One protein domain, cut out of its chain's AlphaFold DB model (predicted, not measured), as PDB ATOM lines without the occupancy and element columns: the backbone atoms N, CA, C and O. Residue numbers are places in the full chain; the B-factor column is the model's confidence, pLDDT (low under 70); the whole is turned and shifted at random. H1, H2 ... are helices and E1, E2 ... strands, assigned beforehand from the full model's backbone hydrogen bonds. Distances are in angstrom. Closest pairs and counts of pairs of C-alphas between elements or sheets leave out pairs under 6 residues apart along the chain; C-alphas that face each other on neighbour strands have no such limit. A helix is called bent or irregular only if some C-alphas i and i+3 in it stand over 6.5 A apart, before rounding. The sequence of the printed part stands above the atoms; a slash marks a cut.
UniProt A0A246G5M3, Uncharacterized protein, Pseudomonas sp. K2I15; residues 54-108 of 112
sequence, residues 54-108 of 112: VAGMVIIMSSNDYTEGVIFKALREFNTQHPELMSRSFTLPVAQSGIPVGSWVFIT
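Overview. This is residues 54 to 108 of the 112 residues of an uncharacterized protein of Pseudomonas sp. K2I15 (UniProt A0A246G5M3). Picture a small three-stranded antiparallel sheet with one longer helix, H1, packed over one face along the strands. A short irregular helix, H2, folds the chain back from H1 into edge strand E2, and a long loop, residues 92 to 103, reaches to Gly 98, at the end far from Gln 81 of H1. The printed part has 55 residues, running E1, H1, H2, E2, E3, with sheet order E1, E3, E2; the class is mixed, helices and strands. It is compact, with a radius of gyration of the C-alphas of 10.5 A, and spans 29 by 24 by 15 A.

Along the chain. Find C-alpha 57 at (20.349, 31.166, -38.279); E1 runs from there to residue 61, over 11.8 A. H1, residues 68 to 81, starts at C-alpha 68 (25.393, 28.598, -56.317) and covers 20.0 A. H2 is residues 83 to 88, E2 residues 89 to 91. E3, residues 104 to 107, ends at C-alpha 107 (17.404, 27.585, -38.377).

Arrangement. Look first at inner strand E3: N 58 of E1 and O 106 are 2.8 A apart, within hydrogen-bond range, and so are N 105 and O 90 of E2, at 2.9 A. E2 and E3 form a hairpin. H1 is on the sheet at a height over the sheet of 9.0 A, over E3 and E2; its closest C-alphas to E2 are those of Leu 75 and Phe 90, 7.2 A. These form two layers, a helix on one face of a sheet. E1, H1, H2 and E2 make a split strand-helix-strand unit, two strands running the same way with E3 between them, its crossover right-handed. H2 only grazes the sheet and is close to H1 but not clearly touching, closest at the C-alphas of Asn 79 and Met 86, 5.2 A. In H1 every O i to N i+4 pair is within hydrogen-bond range; in irregular H2, where C-alphas 84 and 87 are 7.4 A apart, 0 of 2 are, against 2 of 3 O i to N i+3 pairs.

Size, cuts and confidence. Go to the C-alphas of Gln 81 and Gly 98, the two farthest apart, 29.0 A. The link E2 to E3 is long, 12 residues; the printed part has no cut, and no printed residue is under 70 in pLDDT.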
ATOM      1  N   VAL A  54      23.879  33.853 -36.783       70.69
ATOM      2  CA  VAL A  54      23.375  35.214 -36.890       70.69
ATOM      3  C   VAL A  54      21.869  35.176 -36.693       70.69
ATOM      4  O   VAL A  54      21.141  34.634 -37.519       70.69
ATOM      5  N   ALA A  55      21.396  35.767 -35.594       71.56
ATOM      6  CA  ALA A  55      19.971  35.878 -35.274       71.56
ATOM      7  C   ALA A  55      19.203  34.531 -35.295       71.56
ATOM      8  O   ALA A  55      18.086  34.471 -35.801       71.56
ATOM      9  N   GLY A  56      19.802  33.451 -34.772       79.19
ATOM     10  CA  GLY A  56      19.192  32.109 -34.735       79.19
ATOM     11  C   GLY A  56      19.278  31.322 -36.050       79.19
ATOM     12  O   GLY A  56      18.713  30.233 -36.164       79.19
ATOM     13  N   MET A  57      19.983  31.864 -37.050       85.69
ATOM     14  CA  MET A  57      20.349  31.166 -38.279       85.69
ATOM     15  C   MET A  57      21.829  30.815 -38.261       85.69
ATOM     16  O   MET A  57      22.684  31.663 -38.033       85.69
ATOM     17  N   VAL A  58      22.125  29.568 -38.571       90.44
ATOM     18  CA  VAL A  58      23.460  29.001 -38.689       90.44
ATOM     19  C   VAL A  58      23.824  28.956 -40.167       90.44
ATOM     20  O   VAL A  58      23.110  28.355 -40.968       90.44
ATOM     21  N   ILE A  59      24.932  29.584 -40.557       91.00
ATOM     22  CA  ILE A  59      25.409  29.522 -41.945       91.00
ATOM     23  C   ILE A  59      26.099  28.179 -42.180       91.00
ATOM     24  O   ILE A  59      27.119  27.886 -41.559       91.00
ATOM     25  N   ILE A  60      25.561  27.387 -43.109       93.56
ATOM     26  CA  ILE A  60      26.134  26.094 -43.503       93.56
ATOM     27  C   ILE A  60      27.106  26.283 -44.670       93.56
ATOM     28  O   ILE A  60      28.232  25.790 -44.631       93.56
ATOM     29  N   MET A  61      26.694  27.033 -45.701       94.12
ATOM     30  CA  MET A  61      27.542  27.379 -46.847       94.12
ATOM     31  C   MET A  61      27.300  28.824 -47.280       94.12
ATOM     32  O   MET A  61      26.187  29.194 -47.644       94.12
ATOM     33  N   SER A  62      28.358  29.633 -47.282       92.81
ATOM     34  CA  SER A  62      28.325  31.024 -47.742       92.81
ATOM     35  C   SER A  62      28.493  31.115 -49.258       92.81
ATOM     36  O   SER A  62      29.349  30.439 -49.833       92.81
ATOM     37  N   SER A  63      27.740  31.998 -49.916       93.38
ATOM     38  CA  SER A  63      27.910  32.266 -51.352       93.38
ATOM     39  C   SER A  63      29.175  33.061 -51.701       93.38
ATOM     40  O   SER A  63      29.521  33.168 -52.876       93.38
ATOM     41  N   ASN A  64      29.906  33.572 -50.703       93.31
ATOM     42  CA  ASN A  64      31.243  34.137 -50.923       93.31
ATOM     43  C   ASN A  64      32.290  33.048 -51.197       93.31
ATOM     44  O   ASN A  64      33.251  33.290 -51.924       93.31
ATOM     45  N   ASP A  65      32.107  31.866 -50.603       93.81
ATOM     46  CA  ASP A  65      33.095  30.783 -50.616       93.81
ATOM     47  C   ASP A  65      32.715  29.665 -51.593       93.81
ATOM     48  O   ASP A  65      33.580  28.960 -52.117       93.81
ATOM     49  N   TYR A  66      31.416  29.506 -51.860       94.50
ATOM     50  CA  TYR A  66      30.877  28.439 -52.693       94.50
ATOM     51  C   TYR A  66      30.013  28.989 -53.822       94.50
ATOM     52  O   TYR A  66      29.260  29.947 -53.660       94.50
ATOM     53  N   THR A  67      30.081  28.333 -54.981       94.69
ATOM     54  CA  THR A  67      29.214  28.671 -56.110       94.69
ATOM     55  C   THR A  67      27.788  28.188 -55.864       94.69
ATOM     56  O   THR A  67      27.556  27.151 -55.239       94.69
ATOM     57  N   GLU A  68      26.822  28.904 -56.433       92.38
ATOM     58  CA  GLU A  68      25.393  28.598 -56.317       92.38
ATOM     59  C   GLU A  68      25.067  27.136 -56.683       92.38
ATOM     60  O   GLU A  68      24.360  26.448 -55.950       92.38
ATOM     61  N   GLY A  69      25.650  26.615 -57.767       95.12
ATOM     62  CA  GLY A  69      25.440  25.225 -58.184       95.12
ATOM     63  C   GLY A  69      25.922  24.190 -57.159       95.12
ATOM     64  O   GLY A  69      25.291  23.144 -57.003       95.12
ATOM     65  N   VAL A  70      27.008  24.481 -56.433       96.62
ATOM     66  CA  VAL A  70      27.514  23.612 -55.357       96.62
ATOM     67  C   VAL A  70      26.583  23.674 -54.150       96.62
ATOM     68  O   VAL A  70      26.202  22.626 -53.629       96.62
ATOM     69  N   ILE A  71      26.160  24.879 -53.763       95.19
ATOM     70  CA  ILE A  71      25.241  25.095 -52.641       95.19
ATOM     71  C   ILE A  71      23.909  24.379 -52.891       95.19
ATOM     72  O   ILE A  71      23.471  23.595 -52.055       95.19
ATOM     73  N   PHE A  72      23.283  24.570 -54.057       95.31
ATOM     74  CA  PHE A  72      22.004  23.922 -54.371       95.31
ATOM     75  C   PHE A  72      22.097  22.403 -54.436       95.31
ATOM     76  O   PHE A  72      21.154  21.715 -54.040       95.31
ATOM     77  N   LYS A  73      23.210  21.868 -54.949       96.38
ATOM     78  CA  LYS A  73      23.421  20.422 -54.981       96.38
ATOM     79  C   LYS A  73      23.496  19.860 -53.561       96.38
ATOM     80  O   LYS A  73      22.776  18.910 -53.267       96.38
ATOM     81  N   ALA A  74      24.307  20.475 -52.700       95.31
ATOM     82  CA  ALA A  74      24.464  20.059 -51.309       95.31
ATOM     83  C   ALA A  74      23.151  20.199 -50.519       95.31
ATOM     84  O   ALA A  74      22.736  19.256 -49.852       95.31
ATOM     85  N   LEU A  75      22.448  21.325 -50.680       94.19
ATOM     86  CA  LEU A  75      21.144  21.562 -50.058       94.19
ATOM     87  C   LEU A  75      20.115  20.504 -50.473       94.19
ATOM     88  O   LEU A  75      19.397  19.967 -49.633       94.19
ATOM     89  N   ARG A  76      20.029  20.191 -51.772       94.62
ATOM     90  CA  ARG A  76      19.092  19.179 -52.276       94.62
ATOM     91  C   ARG A  76      19.405  17.803 -51.701       94.62
ATOM     92  O   ARG A  76      18.486  17.095 -51.302       94.62
ATOM     93  N   GLU A  77      20.675  17.423 -51.695       96.44
ATOM     94  CA  GLU A  77      21.125  16.135 -51.170       96.44
ATOM     95  C   GLU A  77      20.814  16.011 -49.675       96.44
ATOM     96  O   GLU A  77      20.212  15.021 -49.262       96.44
ATOM     97  N   PHE A  78      21.104  17.055 -48.898       94.75
ATOM     98  CA  PHE A  78      20.766  17.127 -47.480       94.75
ATOM     99  C   PHE A  78      19.254  17.036 -47.237       94.75
ATOM    100  O   PHE A  78      18.815  16.174 -46.485       94.75
ATOM    101  N   ASN A  79      18.439  17.842 -47.924       93.25
ATOM    102  CA  ASN A  79      16.979  17.829 -47.754       93.25
ATOM    103  C   ASN A  79      16.335  16.509 -48.224       93.25
ATOM    104  O   ASN A  79      15.256  16.155 -47.760       93.25
ATOM    105  N   THR A  80      16.982  15.768 -49.132       94.50
ATOM    106  CA  THR A  80      16.531  14.423 -49.537       94.50
ATOM    107  C   THR A  80      16.794  13.394 -48.436       94.50
ATOM    108  O   THR A  80      15.982  12.495 -48.238       94.50
ATOM    109  N   GLN A  81      17.923  13.518 -47.732       95.81
ATOM    110  CA  GLN A  81      18.301  12.631 -46.625       95.81
ATOM    111  C   GLN A  81      17.587  12.986 -45.314       95.81
ATOM    112  O   GLN A  81      17.329  12.093 -44.513       95.81
ATOM    113  N   HIS A  82      17.232  14.261 -45.137       92.25
ATOM    114  CA  HIS A  82      16.580  14.810 -43.948       92.25
ATOM    115  C   HIS A  82      15.316  15.612 -44.305       92.25
ATOM    116  O   HIS A  82      15.304  16.842 -44.164       92.25
ATOM    117  N   PRO A  83      14.238  14.965 -44.794       92.69
ATOM    118  CA  PRO A  83      12.996  15.658 -45.140       92.69
ATOM    119  C   PRO A  83      12.396  16.450 -43.969       92.69
ATOM    120  O   PRO A  83      11.794  17.501 -44.175       92.69
ATOM    121  N   GLU A  84      12.594  15.975 -42.738       90.19
ATOM    122  CA  GLU A  84      12.149  16.602 -41.493       90.19
ATOM    123  C   GLU A  84      12.814  17.957 -41.217       90.19
ATOM    124  O   GLU A  84      12.247  18.799 -40.524       90.19
ATOM    125  N   LEU A  85      13.996  18.194 -41.793       89.19
ATOM    126  CA  LEU A  85      14.763  19.427 -41.624       89.19
ATOM    127  C   LEU A  85      14.590  20.411 -42.790       89.19
ATOM    128  O   LEU A  85      15.126  21.519 -42.746       89.19
ATOM    129  N   MET A  86      13.836  20.041 -43.831       89.56
ATOM    130  CA  MET A  86      13.724  20.817 -45.071       89.56
ATOM    131  C   MET A  86      13.149  22.224 -44.857       89.56
ATOM    132  O   MET A  86      13.595  23.168 -45.503       89.56
ATOM    133  N   SER A  87      12.190  22.397 -43.942       89.88
ATOM    134  CA  SER A  87      11.617  23.716 -43.620       89.88
ATOM    135  C   SER A  87      12.617  24.649 -42.932       89.88
ATOM    136  O   SER A  87      12.473  25.869 -42.991       89.88
ATOM    137  N   ARG A  88      13.646  24.077 -42.300       91.12
ATOM    138  CA  ARG A  88      14.674  24.787 -41.532       91.12
ATOM    139  C   ARG A  88      15.965  24.977 -42.321       91.12
ATOM    140  O   ARG A  88      16.868  25.626 -41.813       91.12
ATOM    141  N   SER A  89      16.052  24.435 -43.535       93.50
ATOM    142  CA  SER A  89      17.258  24.370 -44.360       93.50
ATOM    143  C   SER A  89      16.992  24.962 -45.747       93.50
ATOM    144  O   SER A  89      16.317  24.350 -46.579       93.50
ATOM    145  N   PHE A  90      17.503  26.169 -46.008       93.69
ATOM    146  CA  PHE A  90      17.196  26.911 -47.239       93.69
ATOM    147  C   PHE A  90      18.292  27.903 -47.644       93.69
ATOM    148  O   PHE A  90      19.156  28.275 -46.850       93.69
ATOM    149  N   THR A  91      18.253  28.352 -48.902       95.00
ATOM    150  CA  THR A  91      19.093  29.451 -49.388       95.00
ATOM    151  C   THR A  91      18.424  30.802 -49.169       95.00
ATOM    152  O   THR A  91      17.220  30.960 -49.378       95.00
ATOM    153  N   LEU A  92      19.205  31.804 -48.767       92.12
ATOM    154  CA  LEU A  92      18.692  33.154 -48.559       92.12
ATOM    155  C   LEU A  92      18.354  33.839 -49.895       92.12
ATOM    156  O   LEU A  92      19.240  33.970 -50.745       92.12
ATOM    157  N   PRO A  93      17.123  34.352 -50.076       90.88
ATOM    158  CA  PRO A  93      16.733  35.065 -51.294       90.88
ATOM    159  C   PRO A  93      17.272  36.502 -51.345       90.88
ATOM    160  O   PRO A  93      17.324  37.110 -52.411       90.88
ATOM    161  N   VAL A  94      17.669  37.054 -50.197       89.19
ATOM    162  CA  VAL A  94      18.229  38.400 -50.051       89.19
ATOM    163  C   VAL A  94      19.387  38.371 -49.063       89.19
ATOM    164  O   VAL A  94      19.432  37.517 -48.181       89.19
ATOM    165  N   ALA A  95      20.320  39.312 -49.194       89.94
ATOM    166  CA  ALA A  95      21.363  39.474 -48.192       89.94
ATOM    167  C   ALA A  95      20.744  39.966 -46.875       89.94
ATOM    168  O   ALA A  95      19.986  40.939 -46.868       89.94
ATOM    169  N   GLN A  96      21.069  39.311 -45.764       84.56
ATOM    170  CA  GLN A  96      20.506  39.631 -44.455       84.56
ATOM    171  C   GLN A  96      21.569  39.486 -43.375       84.56
ATOM    172  O   GLN A  96      22.316  38.516 -43.361       84.56
ATOM    173  N   SER A  97      21.640  40.459 -42.463       82.44
ATOM    174  CA  SER A  97      22.530  40.419 -41.292       82.44
ATOM    175  C   SER A  97      24.006  40.128 -41.623       82.44
ATOM    176  O   SER A  97      24.704  39.462 -40.868       82.44
ATOM    177  N   GLY A  98      24.486  40.620 -42.772       84.12
ATOM    178  CA  GLY A  98      25.855  40.389 -43.255       84.12
ATOM    179  C   GLY A  98      26.063  39.068 -44.005       84.12
ATOM    180  O   GLY A  98      27.161  38.828 -44.497       84.12
ATOM    181  N   ILE A  99      25.022  38.242 -44.142       88.25
ATOM    182  CA  ILE A  99      25.045  37.007 -44.926       88.25
ATOM    183  C   ILE A  99      24.722  37.344 -46.388       88.25
ATOM    184  O   ILE A  99      23.703  37.996 -46.646       88.25
ATOM    185  N   PRO A 100      25.554  36.928 -47.355       90.88
ATOM    186  CA  PRO A 100      25.308  37.212 -48.760       90.88
ATOM    187  C   PRO A 100      24.147  36.373 -49.315       90.88
ATOM    188  O   PRO A 100      23.883  35.251 -48.870       90.88
ATOM    189  N   VAL A 101      23.459  36.925 -50.320       93.38
ATOM    190  CA  VAL A 101      22.370  36.253 -51.047       93.38
ATOM    191  C   VAL A 101      22.838  34.914 -51.623       93.38
ATOM    192  O   VAL A 101      23.978  34.789 -52.063       93.38
ATOM    193  N   GLY A 102      21.970  33.903 -51.604       92.94
ATOM    194  CA  GLY A 102      22.282  32.561 -52.097       92.94
ATOM    195  C   GLY A 102      23.080  31.690 -51.123       92.94
ATOM    196  O   GLY A 102      23.335  30.529 -51.432       92.94
ATOM    197  N   SER A 103      23.445  32.201 -49.941       94.06
ATOM    198  CA  SER A 103      24.024  31.373 -48.876       94.06
ATOM    199  C   SER A 103      22.992  30.390 -48.339       94.06
ATOM    200  O   SER A 103      21.834  30.758 -48.137       94.06
ATOM    201  N   TRP A 104      23.416  29.158 -48.072       95.38
ATOM    202  CA  TRP A 104      22.611  28.167 -47.372       95.38
ATOM    203  C   TRP A 104      22.727  28.363 -45.863       95.38
ATOM    204  O   TRP A 104      23.821  28.329 -45.288       95.38
ATOM    205  N   VAL A 105      21.569  28.551 -45.238       93.56
ATOM    206  CA  VAL A 105      21.398  28.721 -43.801       93.56
ATOM    207  C   VAL A 105      20.501  27.636 -43.213       93.56
ATOM    208  O   VAL A 105      19.678  27.029 -43.905       93.56
ATOM    209  N   PHE A 106      20.664  27.419 -41.913       92.56
ATOM    210  CA  PHE A 106      19.895  26.483 -41.115       92.56
ATOM    211  C   PHE A 106      19.322  27.170 -39.870       92.56
ATOM    212  O   PHE A 106      20.059  27.844 -39.157       92.56
ATOM    213  N   ILE A 107      18.034  27.007 -39.576       90.25
ATOM    214  CA  ILE A 107      17.404  27.585 -38.377       90.25
ATOM    215  C   ILE A 107      17.500  26.597 -37.213       90.25
ATOM    216  O   ILE A 107      17.035  25.464 -37.324       90.25
ATOM    217  N   THR A 108      18.047  27.022 -36.072       79.88
ATOM    218  CA  THR A 108      18.238  26.172 -34.877       79.88
ATOM    219  C   THR A 108      17.079  26.198 -33.884       79.88
ATOM    220  O   THR A 108      17.001  25.292 -33.057       79.88
TER     221      THR A 108